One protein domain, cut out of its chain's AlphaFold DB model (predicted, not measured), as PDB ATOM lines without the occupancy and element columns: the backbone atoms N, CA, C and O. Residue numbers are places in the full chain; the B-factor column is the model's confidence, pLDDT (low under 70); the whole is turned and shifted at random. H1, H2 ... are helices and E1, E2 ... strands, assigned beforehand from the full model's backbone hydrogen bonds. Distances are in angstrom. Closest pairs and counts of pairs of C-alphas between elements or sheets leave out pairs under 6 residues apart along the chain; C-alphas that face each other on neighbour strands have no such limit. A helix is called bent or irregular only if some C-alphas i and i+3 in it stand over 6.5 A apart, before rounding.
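AT A GLANCE: This is residues 71 to 216 of the 217 residues of an uncharacterized protein of Mycolicibacter arupensis (UniProt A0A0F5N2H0). A strongly twisted sheet makes the middle of a long, loose rod, with helices H2 and H3 at one end and H4 and H5 at the other. The long, bent strand E3 runs between the two ends, the hairpin of E5 and E6 crosses the rod's middle, H1 packs on the sheet, and residues 113 to 119, of which 113 and 114 belong to H2, stick out. The printed part has 146 residues with five named helices and six named strands, in the order E1 H1 E2 H2 H3 E3 E4 H4 H5 E5 E6. The branched sheet is mixed, as is the class, helices and strands; the radius of gyration of the C-alphas is 20.6 A, and the spans are 72 by 35 by 26 A.

HOW THE PARTS SIT: E3, residues 137 to 151, bends by 80 degrees at residue 141. On one side of it lie E2, residues 86 to 92, and E4, residues 156 to 158; on the other side lies E5, residues 191 to 201. These three are antiparallel to E3, with N 89 and O 140 at 3.0 A, N 150 and O 157 at 2.8 A in the hairpin of E3 and E4, and N 147 and O 195 at 2.8 A. E6, residues 207 to 216, forms an antiparallel hairpin with E5, N 198 and O 211 at 2.9 A. E1, residues 73 to 75, is parallel to E6, N 74 and O 214 at 2.8 A. H1, residues 76 to 81, is on the sheet at a height of 7.7 A, its closest C-alphas to E6 being Arg 76 and Ile 215, 5.6 A. H2, residues 100 to 114, and H3, residues 127 to 133, only graze the sheet; they are close but not clearly touching, closest C-alphas Phe 104 and Ile 131, 8.0 A. H4, residues 159 to 169, is over E4 at a height of 10.2 A. H5, residues 177 to 186, only grazes the sheet and only just touches H4, with 3 pairs of C-alphas within 8 A, closest Arg 163 and Phe 177, 6.6 A, about perpendicular at 85 degrees. Every O i to N i+4 pair is within hydrogen-bond range in H1, H3 and H5, but 9 of 11 in H2 and 4 of 7 in H4.

IN THESE COORDINATES: E3 is 33.1 A long, E5 30.1 A, E6 25.3 A, H2 20.5 A and E2 19.4 A. C-alpha 73 begins E1 at (-31.675, -0.604, -40.504), and C-alpha 216 ends E6 at (-31.425, -4.051, -35.235).

THE WHOLE: The C-alphas farthest apart, Asp 118 and Asp 173, are 73.0 A apart. The printed part has no cut. The link H2 to H3 is long, with 12 residues. Mean pLDDT of the printed part is 85.2; residue 71 and residues 109 to 128 are under 70.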
ATOM      1  N   ASP A  71     -34.876  -0.610 -45.087       67.75
ATOM      2  CA  ASP A  71     -33.599  -0.445 -45.786       67.75
ATOM      3  C   ASP A  71     -32.599   0.462 -45.048       67.75
ATOM      4  O   ASP A  71     -31.412   0.408 -45.335       67.75
ATOM      5  N   ARG A  72     -33.041   1.226 -44.046       80.06
ATOM      6  CA  ARG A  72     -32.207   2.073 -43.170       80.06
ATOM      7  C   ARG A  72     -31.937   1.450 -41.798       80.06
ATOM      8  O   ARG A  72     -31.679   2.151 -40.814       80.06
ATOM      9  N   ALA A  73     -32.052   0.129 -41.701       89.31
ATOM     10  CA  ALA A  73     -31.675  -0.604 -40.504       89.31
ATOM     11  C   ALA A  73     -30.156  -0.826 -40.463       89.31
ATOM     12  O   ALA A  73     -29.552  -1.256 -41.440       89.31
ATOM     13  N   ILE A  74     -29.549  -0.591 -39.304       92.12
ATOM     14  CA  ILE A  74     -28.130  -0.819 -39.037       92.12
ATOM     15  C   ILE A  74     -27.986  -1.814 -37.888       92.12
ATOM     16  O   ILE A  74     -28.770  -1.804 -36.941       92.12
ATOM     17  N   ASN A  75     -26.995  -2.702 -37.951       92.56
ATOM     18  CA  ASN A  75     -26.745  -3.598 -36.825       92.56
ATOM     19  C   ASN A  75     -26.126  -2.831 -35.640       92.56
ATOM     20  O   ASN A  75     -25.438  -1.826 -35.826       92.56
ATOM     21  N   ARG A  76     -26.333  -3.325 -34.415       92.94
ATOM     22  CA  ARG A  76     -25.822  -2.669 -33.198       92.94
ATOM     23  C   ARG A  76     -24.319  -2.400 -33.213       92.94
ATOM     24  O   ARG A  76     -23.902  -1.320 -32.819       92.94
ATOM     25  N   ARG A  77     -23.514  -3.342 -33.706       91.81
ATOM     26  CA  ARG A  77     -22.052  -3.192 -33.757       91.81
ATOM     27  C   ARG A  77     -21.627  -2.027 -34.653       91.81
ATOM     28  O   ARG A  77     -20.710  -1.297 -34.301       91.81
ATOM     29  N   ALA A  78     -22.269  -1.870 -35.805       90.25
ATOM     30  CA  ALA A  78     -22.004  -0.774 -36.727       90.25
ATOM     31  C   ALA A  78     -22.488   0.562 -36.145       90.25
ATOM     32  O   ALA A  78     -21.788   1.560 -36.264       90.25
ATOM     33  N   ALA A  79     -23.621   0.568 -35.433       92.38
ATOM     34  CA  ALA A  79     -24.072   1.756 -34.714       92.38
ATOM     35  C   ALA A  79     -23.091   2.179 -33.610       92.38
ATOM     36  O   ALA A  79     -22.762   3.353 -33.514       92.38
ATOM     37  N   GLU A  80     -22.588   1.235 -32.812       92.12
ATOM     38  CA  GLU A  80     -21.573   1.498 -31.783       92.12
ATOM     39  C   GLU A  80     -20.263   2.017 -32.392       92.12
ATOM     40  O   GLU A  80     -19.681   2.962 -31.868       92.12
ATOM     41  N   ALA A  81     -19.827   1.451 -33.523       89.38
ATOM     42  CA  ALA A  81     -18.639   1.917 -34.240       89.38
ATOM     43  C   ALA A  81     -18.792   3.344 -34.796       89.38
ATOM     44  O   ALA A  81     -17.798   4.048 -34.928       89.38
ATOM     45  N   ALA A  82     -20.022   3.766 -35.097       88.69
ATOM     46  CA  ALA A  82     -20.332   5.118 -35.548       88.69
ATOM     47  C   ALA A  82     -20.467   6.134 -34.396       88.69
ATOM     48  O   ALA A  82     -20.647   7.318 -34.661       88.69
ATOM     49  N   THR A  83     -20.420   5.702 -33.128       91.25
ATOM     50  CA  THR A  83     -20.487   6.610 -31.972       91.25
ATOM     51  C   THR A  83     -19.112   6.968 -31.421       91.25
ATOM     52  O   THR A  83     -18.257   6.097 -31.283       91.25
ATOM     53  N   GLY A  84     -18.929   8.225 -31.011       78.94
ATOM     54  CA  GLY A  84     -17.765   8.684 -30.244       78.94
ATOM     55  C   GLY A  84     -16.948   9.760 -30.950       78.94
ATOM     56  O   GLY A  84     -16.831  10.859 -30.417       78.94
ATOM     57  N   ASP A  85     -16.426   9.453 -32.133       80.62
ATOM     58  CA  ASP A  85     -15.660  10.405 -32.939       80.62
ATOM     59  C   ASP A  85     -16.534  11.016 -34.041       80.62
ATOM     60  O   ASP A  85     -17.543  10.432 -34.453       80.62
ATOM     61  N   PHE A  86     -16.142  12.203 -34.514       84.75
ATOM     62  CA  PHE A  86     -16.741  12.777 -35.712       84.75
ATOM     63  C   PHE A  86     -16.564  11.807 -36.881       84.75
ATOM     64  O   PHE A  86     -15.480  11.276 -37.120       84.75
ATOM     65  N   THR A  87     -17.655  11.559 -37.595       88.88
ATOM     66  CA  THR A  87     -17.700  10.696 -38.768       88.88
ATOM     67  C   THR A  87     -18.181  11.505 -39.962       88.88
ATOM     68  O   THR A  87     -19.056  12.366 -39.833       88.88
ATOM     69  N   VAL A  88     -17.595  11.249 -41.128       90.19
ATOM     70  CA  VAL A  88     -18.012  11.882 -42.378       90.19
ATOM     71  C   VAL A  88     -19.100  11.026 -43.013       90.19
ATOM     72  O   VAL A  88     -18.935   9.820 -43.209       90.19
ATOM     73  N   VAL A  89     -20.219  11.664 -43.336       92.50
ATOM     74  CA  VAL A  89     -21.293  11.089 -44.150       92.50
ATOM     75  C   VAL A  89     -21.439  11.885 -45.439       92.50
ATOM     76  O   VAL A  89     -20.991  13.028 -45.535       92.50
ATOM     77  N   TYR A  90     -22.086  11.284 -46.428       92.56
ATOM     78  CA  TYR A  90     -22.195  11.826 -47.775       92.56
ATOM     79  C   TYR A  90     -23.655  12.118 -48.092       92.56
ATOM     80  O   TYR A  90     -24.499  11.223 -48.019       92.56
ATOM     81  N   ARG A  91     -23.968  13.369 -48.428       93.19
ATOM     82  CA  ARG A  91     -25.296  13.770 -48.885       93.19
ATOM     83  C   ARG A  91     -25.355  13.736 -50.407       93.19
ATOM     84  O   ARG A  91     -24.541  14.363 -51.076       93.19
ATOM     85  N   THR A  92     -26.332  13.017 -50.938       90.69
ATOM     86  CA  THR A  92     -26.663  12.977 -52.369       90.69
ATOM     87  C   THR A  92     -27.503  14.188 -52.788       90.69
ATOM     88  O   THR A  92     -28.158  14.819 -51.956       90.69
ATOM     89  N   ASP A  93     -27.596  14.453 -54.094       88.81
ATOM     90  CA  ASP A  93     -28.469  15.501 -54.655       88.81
ATOM     91  C   ASP A  93     -29.956  15.348 -54.280       88.81
ATOM     92  O   ASP A  93     -30.691  16.334 -54.190       88.81
ATOM     93  N   ASP A  94     -30.422  14.116 -54.041       88.44
ATOM     94  CA  ASP A  94     -31.788  13.828 -53.582       88.44
ATOM     95  C   ASP A  94     -31.950  13.883 -52.049       88.44
ATOM     96  O   ASP A  94     -33.027  13.593 -51.523       88.44
ATOM     97  N   GLY A  95     -30.905  14.295 -51.324       89.00
ATOM     98  CA  GLY A  95     -30.921  14.554 -49.885       89.00
ATOM     99  C   GLY A  95     -30.764  13.318 -48.997       89.00
ATOM    100  O   GLY A  95     -30.949  13.416 -47.782       89.00
ATOM    101  N   ARG A  96     -30.436  12.148 -49.557       90.44
ATOM    102  CA  ARG A  96     -30.121  10.946 -48.769       90.44
ATOM    103  C   ARG A  96     -28.753  11.117 -48.114       90.44
ATOM    104  O   ARG A  96     -27.858  11.717 -48.692       90.44
ATOM    105  N   ILE A  97     -28.608  10.579 -46.905       91.81
ATOM    106  CA  ILE A  97     -27.340  10.549 -46.175       91.81
ATOM    107  C   ILE A  97     -26.804   9.121 -46.213       91.81
ATOM    108  O   ILE A  97     -27.467   8.192 -45.739       91.81
ATOM    109  N   LEU A  98     -25.620   8.963 -46.788       91.06
ATOM    110  CA  LEU A  98     -24.932   7.696 -46.983       91.06
ATOM    111  C   LEU A  98     -23.692   7.629 -46.093       91.06
ATOM    112  O   LEU A  98     -23.004   8.631 -45.883       91.06
ATOM    113  N   THR A  99     -23.382   6.441 -45.581       90.31
ATOM    114  CA  THR A  99     -22.045   6.173 -45.039       90.31
ATOM    115  C   THR A  99     -21.034   6.071 -46.182       90.31
ATOM    116  O   THR A  99     -21.416   5.959 -47.347       90.31
ATOM    117  N   PHE A 100     -19.737   6.072 -45.861       86.31
ATOM    118  CA  PHE A 100     -18.693   5.819 -46.858       86.31
ATOM    119  C   PHE A 100     -18.949   4.526 -47.644       86.31
ATOM    120  O   PHE A 100     -18.963   4.556 -48.869       86.31
ATOM    121  N   ASP A 101     -19.218   3.419 -46.945       84.50
ATOM    122  CA  ASP A 101     -19.458   2.118 -47.578       84.50
ATOM    123  C   ASP A 101     -20.658   2.160 -48.541       84.50
ATOM    124  O   ASP A 101     -20.608   1.581 -49.619       84.50
ATOM    125  N   GLU A 102     -21.725   2.884 -48.194       88.19
ATOM    126  CA  GLU A 102     -22.913   3.002 -49.048       88.19
ATOM    127  C   GLU A 102     -22.688   3.906 -50.257       88.19
ATOM    128  O   GLU A 102     -23.124   3.573 -51.356       88.19
ATOM    129  N   ALA A 103     -21.997   5.035 -50.077       86.38
ATOM    130  CA  ALA A 103     -21.604   5.892 -51.191       86.38
ATOM    131  C   ALA A 103     -20.666   5.134 -52.147       86.38
ATOM    132  O   ALA A 103     -20.814   5.203 -53.367       86.38
ATOM    133  N   PHE A 104     -19.743   4.345 -51.595       83.19
ATOM    134  CA  PHE A 104     -18.844   3.496 -52.365       83.19
ATOM    135  C   PHE A 104     -19.592   2.401 -53.138       83.19
ATOM    136  O   PHE A 104     -19.337   2.191 -54.328       83.19
ATOM    137  N   ASP A 105     -20.552   1.729 -52.499       83.44
ATOM    138  CA  ASP A 105     -21.395   0.724 -53.147       83.44
ATOM    139  C   ASP A 105     -22.238   1.331 -54.286       83.44
ATOM    140  O   ASP A 105     -22.408   0.687 -55.322       83.44
ATOM    141  N   GLU A 106     -22.721   2.573 -54.145       84.56
ATOM    142  CA  GLU A 106     -23.460   3.283 -55.204       84.56
ATOM    143  C   GLU A 106     -22.580   3.693 -56.391       84.56
ATOM    144  O   GLU A 106     -23.040   3.633 -57.532       84.56
ATOM    145  N   LEU A 107     -21.311   4.038 -56.154       77.94
ATOM    146  CA  LEU A 107     -20.351   4.357 -57.216       77.94
ATOM    147  C   LEU A 107     -19.807   3.119 -57.931       77.94
ATOM    148  O   LEU A 107     -19.393   3.198 -59.088       77.94
ATOM    149  N   THR A 108     -19.791   1.963 -57.266       71.25
ATOM    150  CA  THR A 108     -19.197   0.732 -57.808       71.25
ATOM    151  C   THR A 108     -19.770   0.326 -59.180       71.25
ATOM    152  O   THR A 108     -18.978  -0.036 -60.052       71.25
ATOM    153  N   PRO A 109     -21.091   0.397 -59.448       69.81
ATOM    154  CA  PRO A 109     -21.647   0.183 -60.785       69.81
ATOM    155  C   PRO A 109     -21.085   1.124 -61.860       69.81
ATOM    156  O   PRO A 109     -20.769   0.667 -62.955       69.81
ATOM    157  N   GLU A 110     -20.927   2.411 -61.553       66.38
ATOM    158  CA  GLU A 110     -20.425   3.419 -62.498       66.38
ATOM    159  C   GLU A 110     -18.920   3.250 -62.744       66.38
ATOM    160  O   GLU A 110     -18.450   3.276 -63.884       66.38
ATOM    161  N   LEU A 111     -18.166   2.969 -61.678       66.69
ATOM    162  CA  LEU A 111     -16.746   2.633 -61.744       66.69
ATOM    163  C   LEU A 111     -16.508   1.346 -62.546       66.69
ATOM    164  O   LEU A 111     -15.557   1.265 -63.325       66.69
ATOM    165  N   ALA A 112     -17.384   0.347 -62.411       59.62
ATOM    166  CA  ALA A 112     -17.292  -0.905 -63.154       59.62
ATOM    167  C   ALA A 112     -17.538  -0.740 -64.667       59.62
ATOM    168  O   ALA A 112     -17.002  -1.528 -65.447       59.62
ATOM    169  N   GLU A 113     -18.302   0.266 -65.104       63.19
ATOM    170  CA  GLU A 113     -18.490   0.564 -66.534       63.19
ATOM    171  C   GLU A 113     -17.281   1.281 -67.165       63.19
ATOM    172  O   GLU A 113     -17.071   1.180 -68.377       63.19
ATOM    173  N   GLY A 114     -16.462   1.969 -66.360       56.16
ATOM    174  CA  GLY A 114     -15.310   2.749 -66.826       56.16
ATOM    175  C   GLY A 114     -13.941   2.068 -66.707       56.16
ATOM    176  O   GLY A 114     -12.984   2.531 -67.335       56.16
ATOM    177  N   LEU A 115     -13.813   0.990 -65.925       49.75
ATOM    178  CA  LEU A 115     -12.516   0.382 -65.601       49.75
ATOM    179  C   LEU A 115     -12.210  -0.870 -66.456       49.75
ATOM    180  O   LEU A 115     -13.033  -1.785 -66.536       49.75
ATOM    181  N   PRO A 116     -11.016  -0.968 -67.082       52.88
ATOM    182  CA  PRO A 116     -10.576  -2.204 -67.717       52.88
ATOM    183  C   PRO A 116     -10.474  -3.348 -66.683       52.88
ATOM    184  O   PRO A 116     -10.075  -3.100 -65.543       52.88
ATOM    185  N   PRO A 117     -10.788  -4.604 -67.065       49.56
ATOM    186  CA  PRO A 117     -10.952  -5.738 -66.142       49.56
ATOM    187  C   PRO A 117      -9.699  -6.129 -65.331       49.56
ATOM    188  O   PRO A 117      -9.775  -6.977 -64.443       49.56
ATOM    189  N   ASP A 118      -8.554  -5.523 -65.625       47.16
ATOM    190  CA  ASP A 118      -7.233  -5.871 -65.116       47.16
ATOM    191  C   ASP A 118      -6.712  -4.905 -64.031       47.16
ATOM    192  O   ASP A 118      -5.627  -5.124 -63.492       47.16
ATOM    193  N   VAL A 119      -7.483  -3.875 -63.655       45.94
ATOM    194  CA  VAL A 119      -7.066  -2.863 -62.671       45.94
ATOM    195  C   VAL A 119      -8.100  -2.744 -61.546       45.94
ATOM    196  O   VAL A 119      -8.949  -1.863 -61.541       45.94
ATOM    197  N   GLN A 120      -8.009  -3.626 -60.544       45.91
ATOM    198  CA  GLN A 120      -8.649  -3.427 -59.229       45.91
ATOM    199  C   GLN A 120      -7.728  -2.648 -58.273       45.91
ATOM    200  O   GLN A 120      -7.598  -2.972 -57.095       45.91
ATOM    201  N   SER A 121      -7.046  -1.629 -58.790       46.56
ATOM    202  CA  SER A 121      -6.407  -0.599 -57.977       46.56
ATOM    203  C   SER A 121      -6.862   0.746 -58.516       46.56
ATOM    204  O   SER A 121      -6.517   1.095 -59.642       46.56
ATOM    205  N   ILE A 122      -7.619   1.501 -57.726       51.12
ATOM    206  CA  ILE A 122      -7.819   2.931 -57.974       51.12
ATOM    207  C   ILE A 122      -6.459   3.578 -57.684       51.12
ATOM    208  O   ILE A 122      -6.147   3.870 -56.542       51.12
ATOM    209  N   ASP A 123      -5.594   3.567 -58.700       46.00
ATOM    210  CA  ASP A 123      -4.227   4.096 -58.861       46.00
ATOM    211  C   ASP A 123      -3.535   4.750 -57.638       46.00
ATOM    212  O   ASP A 123      -3.058   5.877 -57.708       46.00
ATOM    213  N   GLY A 124      -3.487   4.070 -56.486       45.69
ATOM    214  CA  GLY A 124      -2.901   4.606 -55.251       45.69
ATOM    215  C   GLY A 124      -3.532   5.903 -54.717       45.69
ATOM    216  O   GLY A 124      -2.939   6.506 -53.823       45.69
ATOM    217  N   GLY A 125      -4.678   6.327 -55.256       48.81
ATOM    218  CA  GLY A 125      -5.437   7.497 -54.814       48.81
ATOM    219  C   GLY A 125      -6.420   7.118 -53.715       48.81
ATOM    220  O   GLY A 125      -6.949   6.002 -53.706       48.81
ATOM    221  N   ASP A 126      -6.638   8.025 -52.768       63.97
ATOM    222  CA  ASP A 126      -7.630   7.811 -51.724       63.97
ATOM    223  C   ASP A 126      -9.020   7.776 -52.373       63.97
ATOM    224  O   ASP A 126      -9.416   8.696 -53.087       63.97
ATOM    225  N   VAL A 127      -9.763   6.690 -52.180       65.50
ATOM    226  CA  VAL A 127     -11.127   6.550 -52.718       65.50
ATOM    227  C   VAL A 127     -12.025   7.668 -52.188       65.50
ATOM    228  O   VAL A 127     -12.925   8.124 -52.888       65.50
ATOM    229  N   GLU A 128     -11.736   8.149 -50.981       66.81
ATOM    230  CA  GLU A 128     -12.369   9.323 -50.395       66.81
ATOM    231  C   GLU A 128     -12.124  10.588 -51.237       66.81
ATOM    232  O   GLU A 128     -13.064  11.327 -51.523       66.81
ATOM    233  N   GLU A 129     -10.900  10.796 -51.733       71.25
ATOM    234  CA  GLU A 129     -10.561  11.918 -52.619       71.25
ATOM    235  C   GLU A 129     -11.328  11.824 -53.943       71.25
ATOM    236  O   GLU A 129     -11.890  12.818 -54.396       71.25
ATOM    237  N   TYR A 130     -11.470  10.621 -54.508       71.00
ATOM    238  CA  TYR A 130     -12.265  10.422 -55.724       71.00
ATOM    239  C   TYR A 130     -13.750  10.760 -55.520       71.00
ATOM    240  O   TYR A 130     -14.346  11.452 -56.346       71.00
ATOM    241  N   ILE A 131     -14.356  10.314 -54.411       71.94
ATOM    242  CA  ILE A 131     -15.754  10.637 -54.076       71.94
ATOM    243  C   ILE A 131     -15.945  12.156 -54.016       71.94
ATOM    244  O   ILE A 131     -16.891  12.680 -54.606       71.94
ATOM    245  N   LEU A 132     -15.020  12.866 -53.369       70.88
ATOM    246  CA  LEU A 132     -15.054  14.323 -53.248       70.88
ATOM    247  C   LEU A 132     -14.839  15.031 -54.596       70.88
ATOM    248  O   LEU A 132     -15.525  16.008 -54.898       70.88
ATOM    249  N   GLU A 133     -13.922  14.537 -55.430       75.69
ATOM    250  CA  GLU A 133     -13.592  15.133 -56.729       75.69
ATOM    251  C   GLU A 133     -14.708  14.995 -57.768       75.69
ATOM    252  O   GLU A 133     -14.853  15.863 -58.632       75.69
ATOM    253  N   THR A 134     -15.519  13.934 -57.690       74.62
ATOM    254  CA  THR A 134     -16.650  13.749 -58.618       74.62
ATOM    255  C   THR A 134     -17.705  14.850 -58.481       74.62
ATOM    256  O   THR A 134     -18.457  15.095 -59.424       74.62
ATOM    257  N   GLY A 135     -17.767  15.519 -57.321       77.06
ATOM    258  CA  GLY A 135     -18.778  16.529 -57.012       77.06
ATOM    259  C   GLY A 135     -20.205  15.974 -56.931       77.06
ATOM    260  O   GLY A 135     -21.149  16.758 -56.930       77.06
ATOM    261  N   VAL A 136     -20.361  14.646 -56.892       83.75
ATOM    262  CA  VAL A 136     -21.662  13.955 -56.817       83.75
ATOM    263  C   VAL A 136     -22.229  13.978 -55.395       83.75
ATOM    264  O   VAL A 136     -23.443  13.911 -55.206       83.75
ATOM    265  N   TYR A 137     -21.358  14.087 -54.391       88.81
ATOM    266  CA  TYR A 137     -21.734  14.056 -52.983       88.81
ATOM    267  C   TYR A 137     -21.211  15.282 -52.233       88.81
ATOM    268  O   TYR A 137     -20.084  15.727 -52.441       88.81
ATOM    269  N   GLU A 138     -22.014  15.783 -51.298       91.12
ATOM    270  CA  GLU A 138     -21.591  16.753 -50.286       91.12
ATOM    271  C   GLU A 138     -21.117  15.997 -49.035       91.12
ATOM    272  O   GLU A 138     -21.883  15.246 -48.428       91.12
ATOM    273  N   SER A 139     -19.859  16.185 -48.628       91.31
ATOM    274  CA  SER A 139     -19.339  15.620 -47.377       91.31
ATOM    275  C   SER A 139     -19.792  16.438 -46.173       91.31
ATOM    276  O   SER A 139     -19.600  17.655 -46.141       91.31
ATOM    277  N   ILE A 140     -20.324  15.767 -45.156       93.12
ATOM    278  CA  ILE A 140     -20.808  16.394 -43.928       93.12
ATOM    279  C   ILE A 140     -20.134  15.720 -42.740       93.12
ATOM    280  O   ILE A 140     -20.269  14.513 -42.539       93.12
ATOM    281  N   GLU A 141     -19.432  16.508 -41.933       93.62
ATOM    282  CA  GLU A 141     -18.917  16.051 -40.646       93.62
ATOM    283  C   GLU A 141     -20.072  15.952 -39.643       93.62
ATOM    284  O   GLU A 141     -20.860  16.886 -39.469       93.62
ATOM    285  N   THR A 142     -20.200  14.794 -39.001       94.56
ATOM    286  CA  THR A 142     -21.312  14.492 -38.100       94.56
ATOM    287  C   THR A 142     -20.853  13.826 -36.821       94.56
ATOM    288  O   THR A 142     -19.830  13.153 -36.780       94.56
ATOM    289  N   GLU A 143     -21.650  13.969 -35.771       95.31
ATOM    290  CA  GLU A 143     -21.514  13.202 -34.538       95.31
ATOM    291  C   GLU A 143     -22.584  12.102 -34.506       95.31
ATOM    292  O   GLU A 143     -23.787  12.378 -34.543       95.31
ATOM    293  N   GLY A 144     -22.156  10.841 -34.439       94.25
ATOM    294  CA  GLY A 144     -23.060   9.706 -34.284       94.25
ATOM    295  C   GLY A 144     -23.461   9.495 -32.825       94.25
ATOM    296  O   GLY A 144     -22.613   9.351 -31.941       94.25
ATOM    297  N   ARG A 145     -24.767   9.411 -32.555       95.31
ATOM    298  CA  ARG A 145     -25.301   9.168 -31.208       95.31
ATOM    299  C   ARG A 145     -26.391   8.108 -31.207       95.31
ATOM    300  O   ARG A 145     -27.377   8.216 -31.928       95.31
ATOM    301  N   VAL A 146     -26.281   7.130 -30.310       95.69
ATOM    302  CA  VAL A 146     -27.375   6.188 -30.046       95.69
ATOM    303  C   VAL A 146     -28.351   6.779 -29.032       95.69
ATOM    304  O   VAL A 146     -27.973   7.174 -27.926       95.69
ATOM    305  N   VAL A 147     -29.630   6.802 -29.395       95.75
ATOM    306  CA  VAL A 147     -30.740   7.210 -28.529       95.75
ATOM    307  C   VAL A 147     -31.802   6.118 -28.459       95.75
ATOM    308  O   VAL A 147     -31.927   5.274 -29.347       95.75
ATOM    309  N   VAL A 148     -32.588   6.132 -27.381       96.19
ATOM    310  CA  VAL A 148     -33.738   5.237 -27.218       96.19
ATOM    311  C   VAL A 148     -35.011   5.999 -27.544       96.19
ATOM    312  O   VAL A 148     -35.338   6.991 -26.889       96.19
ATOM    313  N   HIS A 149     -35.745   5.509 -28.536       95.62
ATOM    314  CA  HIS A 149     -37.103   5.948 -28.830       95.62
ATOM    315  C   HIS A 149     -38.107   4.881 -28.387       95.62
ATOM    316  O   HIS A 149     -37.773   3.712 -28.197       95.62
ATOM    317  N   TYR A 150     -39.359   5.288 -28.235       95.62
ATOM    318  CA  TYR A 150     -40.464   4.424 -27.842       95.62
ATOM    319  C   TYR A 150     -41.525   4.440 -28.932       95.62
ATOM    320  O   TYR A 150     -41.797   5.486 -29.516       95.62
ATOM    321  N   THR A 151     -42.135   3.296 -29.218       94.50
ATOM    322  CA  THR A 151     -43.199   3.199 -30.219       94.50
ATOM    323  C   THR A 151     -44.337   2.296 -29.765       94.50
ATOM    324  O   THR A 151     -44.111   1.279 -29.117       94.50
ATOM    325  N   ASP A 152     -45.564   2.654 -30.130       92.25
ATOM    326  CA  ASP A 152     -46.773   1.831 -29.980       92.25
ATOM    327  C   ASP A 152     -47.075   1.016 -31.259       92.25
ATOM    328  O   ASP A 152     -48.143   0.418 -31.401       92.25
ATOM    329  N   GLY A 153     -46.148   1.029 -32.223       88.62
ATOM    330  CA  GLY A 153     -46.297   0.443 -33.555       88.62
ATOM    331  C   GLY A 153     -46.968   1.359 -34.582       88.62
ATOM    332  O   GLY A 153     -47.058   0.983 -35.749       88.62
ATOM    333  N   ARG A 154     -47.436   2.548 -34.184       86.94
ATOM    334  CA  ARG A 154     -48.009   3.561 -35.085       86.94
ATOM    335  C   ARG A 154     -47.188   4.835 -35.101       86.94
ATOM    336  O   ARG A 154     -46.933   5.381 -36.168       86.94
ATOM    337  N   LYS A 155     -46.796   5.312 -33.925       91.38
ATOM    338  CA  LYS A 155     -46.010   6.526 -33.748       91.38
ATOM    339  C   LYS A 155     -44.762   6.214 -32.937       91.38
ATOM    340  O   LYS A 155     -44.708   5.250 -32.173       91.38
ATOM    341  N   ARG A 156     -43.730   7.016 -33.169       91.75
ATOM    342  CA  ARG A 156     -42.468   6.982 -32.440       91.75
ATOM    343  C   ARG A 156     -42.344   8.264 -31.630       91.75
ATOM    344  O   ARG A 156     -42.710   9.333 -32.116       91.75
ATOM    345  N   TRP A 157     -41.828   8.134 -30.419       94.69
ATOM    346  CA  TRP A 157     -41.629   9.236 -29.494       94.69
ATOM    347  C   TRP A 157     -40.248   9.169 -28.860       94.69
ATOM    348  O   TRP A 157     -39.765   8.089 -28.509       94.69
ATOM    349  N   SER A 158     -39.647  10.333 -28.642       94.38
ATOM    350  CA  SER A 158     -38.563  10.466 -27.676       94.38
ATOM    351  C   SER A 158     -39.112  10.392 -26.245       94.38
ATOM    352  O   SER A 158     -40.297  10.641 -25.998       94.38
ATOM    353  N   ALA A 159     -38.246  10.093 -25.272       93.88
ATOM    354  CA  ALA A 159     -38.622  10.142 -23.855       93.88
ATOM    355  C   ALA A 159     -39.185  11.521 -23.459       93.88
ATOM    356  O   ALA A 159     -40.155  11.603 -22.712       93.88
ATOM    357  N   TYR A 160     -38.611  12.596 -24.012       94.19
ATOM    358  CA  TYR A 160     -39.076  13.964 -23.795       94.19
ATOM    359  C   TYR A 160     -40.510  14.164 -24.299       94.19
ATOM    360  O   TYR A 160     -41.365  14.620 -23.551       94.19
ATOM    361  N   GLN A 161     -40.815  13.738 -25.527       93.31
ATOM    362  CA  GLN A 161     -42.168  13.857 -26.079       93.31
ATOM    363  C   GLN A 161     -43.199  13.055 -25.279       93.31
ATOM    364  O   GLN A 161     -44.315  13.528 -25.075       93.31
ATOM    365  N   LEU A 162     -42.842  11.851 -24.817       94.56
ATOM    366  CA  LEU A 162     -43.724  11.083 -23.937       94.56
ATOM    367  C   LEU A 162     -43.983  11.832 -22.628       94.56
ATOM    368  O   LEU A 162     -45.136  11.921 -22.209       94.56
ATOM    369  N   ARG A 163     -42.936  12.389 -22.015       94.75
ATOM    370  CA  ARG A 163     -43.026  13.120 -20.748       94.75
ATOM    371  C   ARG A 163     -43.864  14.390 -20.856       94.75
ATOM    372  O   ARG A 163     -44.645  14.655 -19.955       94.75
ATOM    373  N   GLU A 164     -43.720  15.150 -21.937       94.06
ATOM    374  CA  GLU A 164     -44.385  16.450 -22.088       94.06
ATOM    375  C   GLU A 164     -45.814  16.346 -22.630       94.06
ATOM    376  O   GLU A 164     -46.652  17.195 -22.333       94.06
ATOM    377  N   HIS A 165     -46.115  15.332 -23.448       91.69
ATOM    378  CA  HIS A 165     -47.373  15.306 -24.205       91.69
ATOM    379  C   HIS A 165     -48.282  14.122 -23.894       91.69
ATOM    380  O   HIS A 165     -49.492  14.241 -24.060       91.69
ATOM    381  N   ILE A 166     -47.727  12.977 -23.489       92.88
ATOM    382  CA  ILE A 166     -48.511  11.746 -23.305       92.88
ATOM    383  C   ILE A 166     -48.754  11.476 -21.824       92.88
ATOM    384  O   ILE A 166     -49.890  11.255 -21.419       92.88
ATOM    385  N   PHE A 167     -47.698  11.536 -21.018       92.81
ATOM    386  CA  PHE A 167     -47.762  11.280 -19.585       92.81
ATOM    387  C   PHE A 167     -48.686  12.247 -18.818       92.81
ATOM    388  O   PHE A 167     -49.496  11.765 -18.036       92.81
ATOM    389  N   PRO A 168     -48.692  13.575 -19.063       90.62
ATOM    390  CA  PRO A 168     -49.556  14.493 -18.313       90.62
ATOM    391  C   PRO A 168     -51.050  14.308 -18.602       90.62
ATOM    392  O   PRO A 168     -51.889  14.833 -17.877       90.62
ATOM    393  N   ALA A 169     -51.378  13.609 -19.690       86.56
ATOM    394  CA  ALA A 169     -52.741  13.311 -20.099       86.56
ATOM    395  C   ALA A 169     -53.196  11.908 -19.669       86.56
ATOM    396  O   ALA A 169     -54.315  11.519 -20.009       86.56
ATOM    397  N   SER A 170     -52.353  11.123 -18.985       83.25
ATOM    398  CA  SER A 170     -52.746   9.800 -18.508       83.25
ATOM    399  C   SER A 170     -53.428   9.883 -17.139       83.25
ATOM    400  O   SER A 170     -53.031  10.659 -16.275       83.25
ATOM    401  N   ASP A 171     -54.450   9.051 -16.930       79.88
ATOM    402  CA  ASP A 171     -55.192   8.941 -15.661       79.88
ATOM    403  C   ASP A 171     -54.413   8.136 -14.594       79.88
ATOM    404  O   ASP A 171     -54.993   7.411 -13.784       79.88
ATOM    405  N   ASP A 172     -53.079   8.181 -14.621       76.69
ATOM    406  CA  ASP A 172     -52.248   7.392 -13.718       76.69
ATOM    407  C   ASP A 172     -52.046   8.148 -12.396       76.69
ATOM    408  O   ASP A 172     -51.136   8.965 -12.249       76.69
ATOM    409  N   ASP A 173     -52.923   7.860 -11.427       72.88
ATOM    410  CA  ASP A 173     -52.946   8.466 -10.090       72.88
ATOM    411  C   ASP A 173     -51.626   8.238  -9.321       72.88
ATOM    412  O   ASP A 173     -51.457   7.277  -8.566       72.88
ATOM    413  N   GLY A 174     -50.685   9.170  -9.488       86.88
ATOM    414  CA  GLY A 174     -49.510   9.331  -8.631       86.88
ATOM    415  C   GLY A 174     -48.252   8.559  -9.037       86.88
ATOM    416  O   GLY A 174     -47.309   8.518  -8.246       86.88
ATOM    417  N   LEU A 175     -48.199   7.967 -10.235       93.44
ATOM    418  CA  LEU A 175     -46.950   7.392 -10.748       93.44
ATOM    419  C   LEU A 175     -45.949   8.491 -11.123       93.44
ATOM    420  O   LEU A 175     -46.330   9.577 -11.556       93.44
ATOM    421  N   THR A 176     -44.653   8.198 -10.992       95.88
ATOM    422  CA  THR A 176     -43.615   8.996 -11.661       95.88
ATOM    423  C   THR A 176     -43.610   8.686 -13.161       95.88
ATOM    424  O   THR A 176     -44.119   7.646 -13.588       95.88
ATOM    425  N   PHE A 177     -43.022   9.566 -13.977       95.75
ATOM    426  CA  PHE A 177     -42.895   9.317 -15.416       95.75
ATOM    427  C   PHE A 177     -42.125   8.019 -15.695       95.75
ATOM    428  O   PHE A 177     -42.488   7.250 -16.580       95.75
ATOM    429  N   GLU A 178     -41.070   7.763 -14.927       97.00
ATOM    430  CA  GLU A 178     -40.209   6.595 -15.059       97.00
ATOM    431  C   GLU A 178     -40.965   5.301 -14.724       97.00
ATOM    432  O   GLU A 178     -40.890   4.336 -15.489       97.00
ATOM    433  N   ASP A 179     -41.750   5.298 -13.640       96.44
ATOM    434  CA  ASP A 179     -42.583   4.153 -13.256       96.44
ATOM    435  C   ASP A 179     -43.677   3.895 -14.294       96.44
ATOM    436  O   ASP A 179     -43.895   2.760 -14.725       96.44
ATOM    437  N   TRP A 180     -44.335   4.963 -14.747       96.81
ATOM    438  CA  TRP A 180     -45.329   4.891 -15.807       96.81
ATOM    439  C   TRP A 180     -44.742   4.299 -17.090       96.81
ATOM    440  O   TRP A 180     -45.297   3.347 -17.646       96.81
ATOM    441  N   LEU A 181     -43.596   4.811 -17.544       96.44
ATOM    442  CA  LEU A 181     -42.935   4.361 -18.764       96.44
ATOM    443  C   LEU A 181     -42.535   2.887 -18.662       96.44
ATOM    444  O   LEU A 181     -42.772   2.118 -19.597       96.44
ATOM    445  N   ALA A 182     -41.999   2.471 -17.511       95.75
ATOM    446  CA  ALA A 182     -41.678   1.075 -17.242       95.75
ATOM    447  C   ALA A 182     -42.924   0.177 -17.324       95.75
ATOM    448  O   ALA A 182     -42.867  -0.883 -17.951       95.75
ATOM    449  N   VAL A 183     -44.067   0.607 -16.776       95.75
ATOM    450  CA  VAL A 183     -45.347  -0.118 -16.875       95.75
ATOM    451  C   VAL A 183     -45.834  -0.212 -18.324       95.75
ATOM    452  O   VAL A 183     -46.259  -1.289 -18.761       95.75
ATOM    453  N   GLN A 184     -45.756   0.868 -19.109       96.25
ATOM    454  CA  GLN A 184     -46.163   0.842 -20.521       96.25
ATOM    455  C   GLN A 184     -45.286  -0.108 -21.350       96.25
ATOM    456  O   GLN A 184     -45.808  -0.867 -22.173       96.25
ATOM    457  N   VAL A 185     -43.972  -0.111 -21.111       95.62
ATOM    458  CA  VAL A 185     -43.036  -1.016 -21.793       95.62
ATOM    459  C   VAL A 185     -43.255  -2.465 -21.355       95.62
ATOM    460  O   VAL A 185     -43.380  -3.354 -22.195       95.62
ATOM    461  N   HIS A 186     -43.380  -2.717 -20.052       95.19
ATOM    462  CA  HIS A 186     -43.588  -4.062 -19.514       95.19
ATOM    463  C   HIS A 186     -44.912  -4.684 -19.978       95.19
ATOM    464  O   HIS A 186     -44.968  -5.869 -20.307       95.19
ATOM    465  N   SER A 187     -45.977  -3.881 -20.057       95.31
ATOM    466  CA  SER A 187     -47.278  -4.320 -20.579       95.31
ATOM    467  C   SER A 187     -47.313  -4.485 -22.104       95.31
ATOM    468  O   SER A 187     -48.305  -4.978 -22.640       95.31
ATOM    469  N   GLY A 188     -46.245  -4.095 -22.812       93.69
ATOM    470  CA  GLY A 188     -46.134  -4.181 -24.267       93.69
ATOM    471  C   GLY A 188     -46.953  -3.132 -25.024       93.69
ATOM    472  O   GLY A 188     -47.143  -3.271 -26.230       93.69
ATOM    473  N   LYS A 189     -47.451  -2.098 -24.335       93.88
ATOM    474  CA  LYS A 189     -48.114  -0.950 -24.974       93.88
ATOM    475  C   LYS A 189     -47.110  -0.058 -25.696       93.88
ATOM    476  O   LYS A 189     -47.434   0.495 -26.741       93.88
ATOM    477  N   LEU A 190     -45.903   0.055 -25.147       95.69
ATOM    478  CA  LEU A 190     -44.763   0.690 -25.794       95.69
ATOM    479  C   LEU A 190     -43.641  -0.328 -25.996       95.69
ATOM    480  O   LEU A 190     -43.433  -1.223 -25.184       95.69
ATOM    481  N   THR A 191     -42.895  -0.164 -27.080       95.38
ATOM    482  CA  THR A 191     -41.664  -0.901 -27.377       95.38
ATOM    483  C   THR A 191     -40.515   0.092 -27.427       95.38
ATOM    484  O   THR A 191     -40.599   1.084 -28.150       95.38
ATOM    485  N   ALA A 192     -39.457  -0.161 -26.659       95.44
ATOM    486  CA  ALA A 192     -38.218   0.602 -26.748       95.44
ATOM    487  C   ALA A 192     -37.410   0.136 -27.968       95.44
ATOM    488  O   ALA A 192     -37.252  -1.067 -28.180       95.44
ATOM    489  N   ILE A 193     -36.908   1.081 -28.757       94.81
ATOM    490  CA  ILE A 193     -36.090   0.837 -29.947       94.81
ATOM    491  C   ILE A 193     -34.832   1.706 -29.903       94.81
ATOM    492  O   ILE A 193     -34.889   2.873 -29.510       94.81
ATOM    493  N   GLY A 194     -33.697   1.129 -30.300       95.56
ATOM    494  CA  GLY A 194     -32.446   1.861 -30.473       95.56
ATOM    495  C   GLY A 194     -32.425   2.570 -31.823       95.56
ATOM    496  O   GLY A 194     -32.814   1.992 -32.838       95.56
ATOM    497  N   VAL A 195     -31.982   3.822 -31.836       95.44
ATOM    498  CA  VAL A 195     -31.840   4.632 -33.048       95.44
ATOM    499  C   VAL A 195     -30.455   5.262 -33.033       95.44
ATOM    500  O   VAL A 195     -30.078   5.870 -32.035       95.44
ATOM    501  N   LEU A 196     -29.707   5.116 -34.123       95.12
ATOM    502  CA  LEU A 196     -28.505   5.901 -34.377       95.12
ATOM    503  C   LEU A 196     -28.934   7.210 -35.039       95.12
ATOM    504  O   LEU A 196     -29.597   7.174 -36.072       95.12
ATOM    505  N   GLN A 197     -28.587   8.341 -34.445       95.19
ATOM    506  CA  GLN A 197     -28.778   9.668 -35.017       95.19
ATOM    507  C   GLN A 197     -27.432  10.189 -35.503       95.19
ATOM    508  O   GLN A 197     -26.458  10.139 -34.751       95.19
ATOM    509  N   TYR A 198     -27.397  10.711 -36.725       94.56
ATOM    510  CA  TYR A 198     -26.285  11.514 -37.218       94.56
ATOM    511  C   TYR A 198     -26.615  12.980 -36.973       94.56
ATOM    512  O   TYR A 198     -27.629  13.493 -37.458       94.56
ATOM    513  N   LEU A 199     -25.781  13.634 -36.175       94.75
ATOM    514  CA  LEU A 199     -25.938  15.027 -35.797       94.75
ATOM    515  C   LEU A 199     -24.983  15.875 -36.634       94.75
ATOM    516  O   LEU A 199     -23.773  15.733 -36.507       94.75
ATOM    517  N   GLY A 200     -25.530  16.732 -37.490       93.44
ATOM    518  CA  GLY A 200     -24.768  17.743 -38.221       93.44
ATOM    519  C   GLY A 200     -24.934  19.120 -37.582       93.44
ATOM    520  O   GLY A 200     -25.746  19.294 -36.670       93.44
ATOM    521  N   TYR A 201     -24.200  20.102 -38.091       91.75
ATOM    522  CA  TYR A 201     -24.372  21.510 -37.738       91.75
ATOM    523  C   TYR A 201     -24.985  22.254 -38.921       91.75
ATOM    524  O   TYR A 201     -24.620  22.002 -40.069       91.75
ATOM    525  N   ASP A 202     -25.944  23.134 -38.648       88.31
ATOM    526  CA  ASP A 202     -26.423  24.091 -39.643       88.31
ATOM    527  C   ASP A 202     -25.499  25.323 -39.731       88.31
ATOM    528  O   ASP A 202     -24.527  25.454 -38.983       88.31
ATOM    529  N   ASP A 203     -25.823  26.262 -40.625       87.25
ATOM    530  CA  ASP A 203     -25.081  27.522 -40.792       87.25
ATOM    531  C   ASP A 203     -25.029  28.381 -39.512       87.25
ATOM    532  O   ASP A 203     -24.214  29.300 -39.405       87.25
ATOM    533  N   ALA A 204     -25.922  28.126 -38.552       87.75
ATOM    534  CA  ALA A 204     -25.992  28.817 -37.270       87.75
ATOM    535  C   ALA A 204     -25.254  28.064 -36.148       87.75
ATOM    536  O   ALA A 204     -25.392  28.439 -34.981       87.75
ATOM    537  N   GLU A 205     -24.486  27.024 -36.489       90.38
ATOM    538  CA  GLU A 205     -23.791  26.130 -35.556       90.38
ATOM    539  C   GLU A 205     -24.745  25.432 -34.569       90.38
ATOM    540  O   GLU A 205     -24.351  24.992 -33.484       90.38
ATOM    541  N   VAL A 206     -26.023  25.303 -34.931       89.44
ATOM    542  CA  VAL A 206     -27.000  24.554 -34.148       89.44
ATOM    543  C   VAL A 206     -26.934  23.098 -34.569       89.44
ATOM    544  O   VAL A 206     -27.068  22.750 -35.743       89.44
ATOM    545  N   GLN A 207     -26.748  22.227 -33.580       91.81
ATOM    546  CA  GLN A 207     -26.752  20.794 -33.811       91.81
ATOM    547  C   GLN A 207     -28.163  20.329 -34.200       91.81
ATOM    548  O   GLN A 207     -29.127  20.519 -33.450       91.81
ATOM    549  N   ILE A 208     -28.277  19.693 -35.363       93.94
ATOM    550  CA  ILE A 208     -29.526  19.157 -35.905       93.94
ATOM    551  C   ILE A 208     -29.370  17.678 -36.259       93.94
ATOM    552  O   ILE A 208     -28.302  17.223 -36.663       93.94
ATOM    553  N   VAL A 209     -30.452  16.909 -36.122       94.12
ATOM    554  CA  VAL A 209     -30.492  15.519 -36.597       94.12
ATOM    555  C   VAL A 209     -30.638  15.547 -38.114       94.12
ATOM    556  O   VAL A 209     -31.685  15.961 -38.611       94.12
ATOM    557  N   ILE A 210     -29.602  15.122 -38.839       94.19
ATOM    558  CA  ILE A 210     -29.618  15.109 -40.309       94.19
ATOM    559  C   ILE A 210     -30.028  13.752 -40.883       94.19
ATOM    560  O   ILE A 210     -30.577  13.697 -41.978       94.19
ATOM    561  N   ASP A 211     -29.793  12.667 -40.140       94.12
ATOM    562  CA  ASP A 211     -30.257  11.327 -40.495       94.12
ATOM    563  C   ASP A 211     -30.473  10.463 -39.252       94.12
ATOM    564  O   ASP A 211     -29.913  10.706 -38.178       94.12
ATOM    565  N   GLU A 212     -31.295   9.430 -39.411       94.12
ATOM    566  CA  GLU A 212     -31.561   8.443 -38.377       94.12
ATOM    567  C   GLU A 212     -31.592   7.030 -38.958       94.12
ATOM    568  O   GLU A 212     -32.176   6.788 -40.016       94.12
ATOM    569  N   ARG A 213     -31.044   6.069 -38.210       93.50
ATOM    570  CA  ARG A 213     -31.017   4.650 -38.582       93.50
ATOM    571  C   ARG A 213     -31.516   3.768 -37.459       93.50
ATOM    572  O   ARG A 213     -31.192   3.970 -36.289       93.50
ATOM    573  N   LEU A 214     -32.332   2.778 -37.814       93.69
ATOM    574  CA  LEU A 214     -32.933   1.882 -36.832       93.69
ATOM    575  C   LEU A 214     -31.900   0.835 -36.442       93.69
ATOM    576  O   LEU A 214     -31.401   0.124 -37.307       93.69
ATOM    577  N   ILE A 215     -31.621   0.694 -35.152       93.81
ATOM    578  CA  ILE A 215     -30.692  -0.330 -34.687       93.81
ATOM    579  C   ILE A 215     -31.434  -1.660 -34.574       93.81
ATOM    580  O   ILE A 215     -32.434  -1.766 -33.859       93.81
ATOM    581  N   VAL A 216     -30.931  -2.670 -35.277       92.25
ATOM    582  CA  VAL A 216     -31.425  -4.051 -35.235       92.25
ATOM    583  C   VAL A 216     -30.369  -4.985 -34.633       92.25
ATOM    584  O   VAL A 216     -29.166  -4.786 -34.820       92.25
TER     585      VAL A 216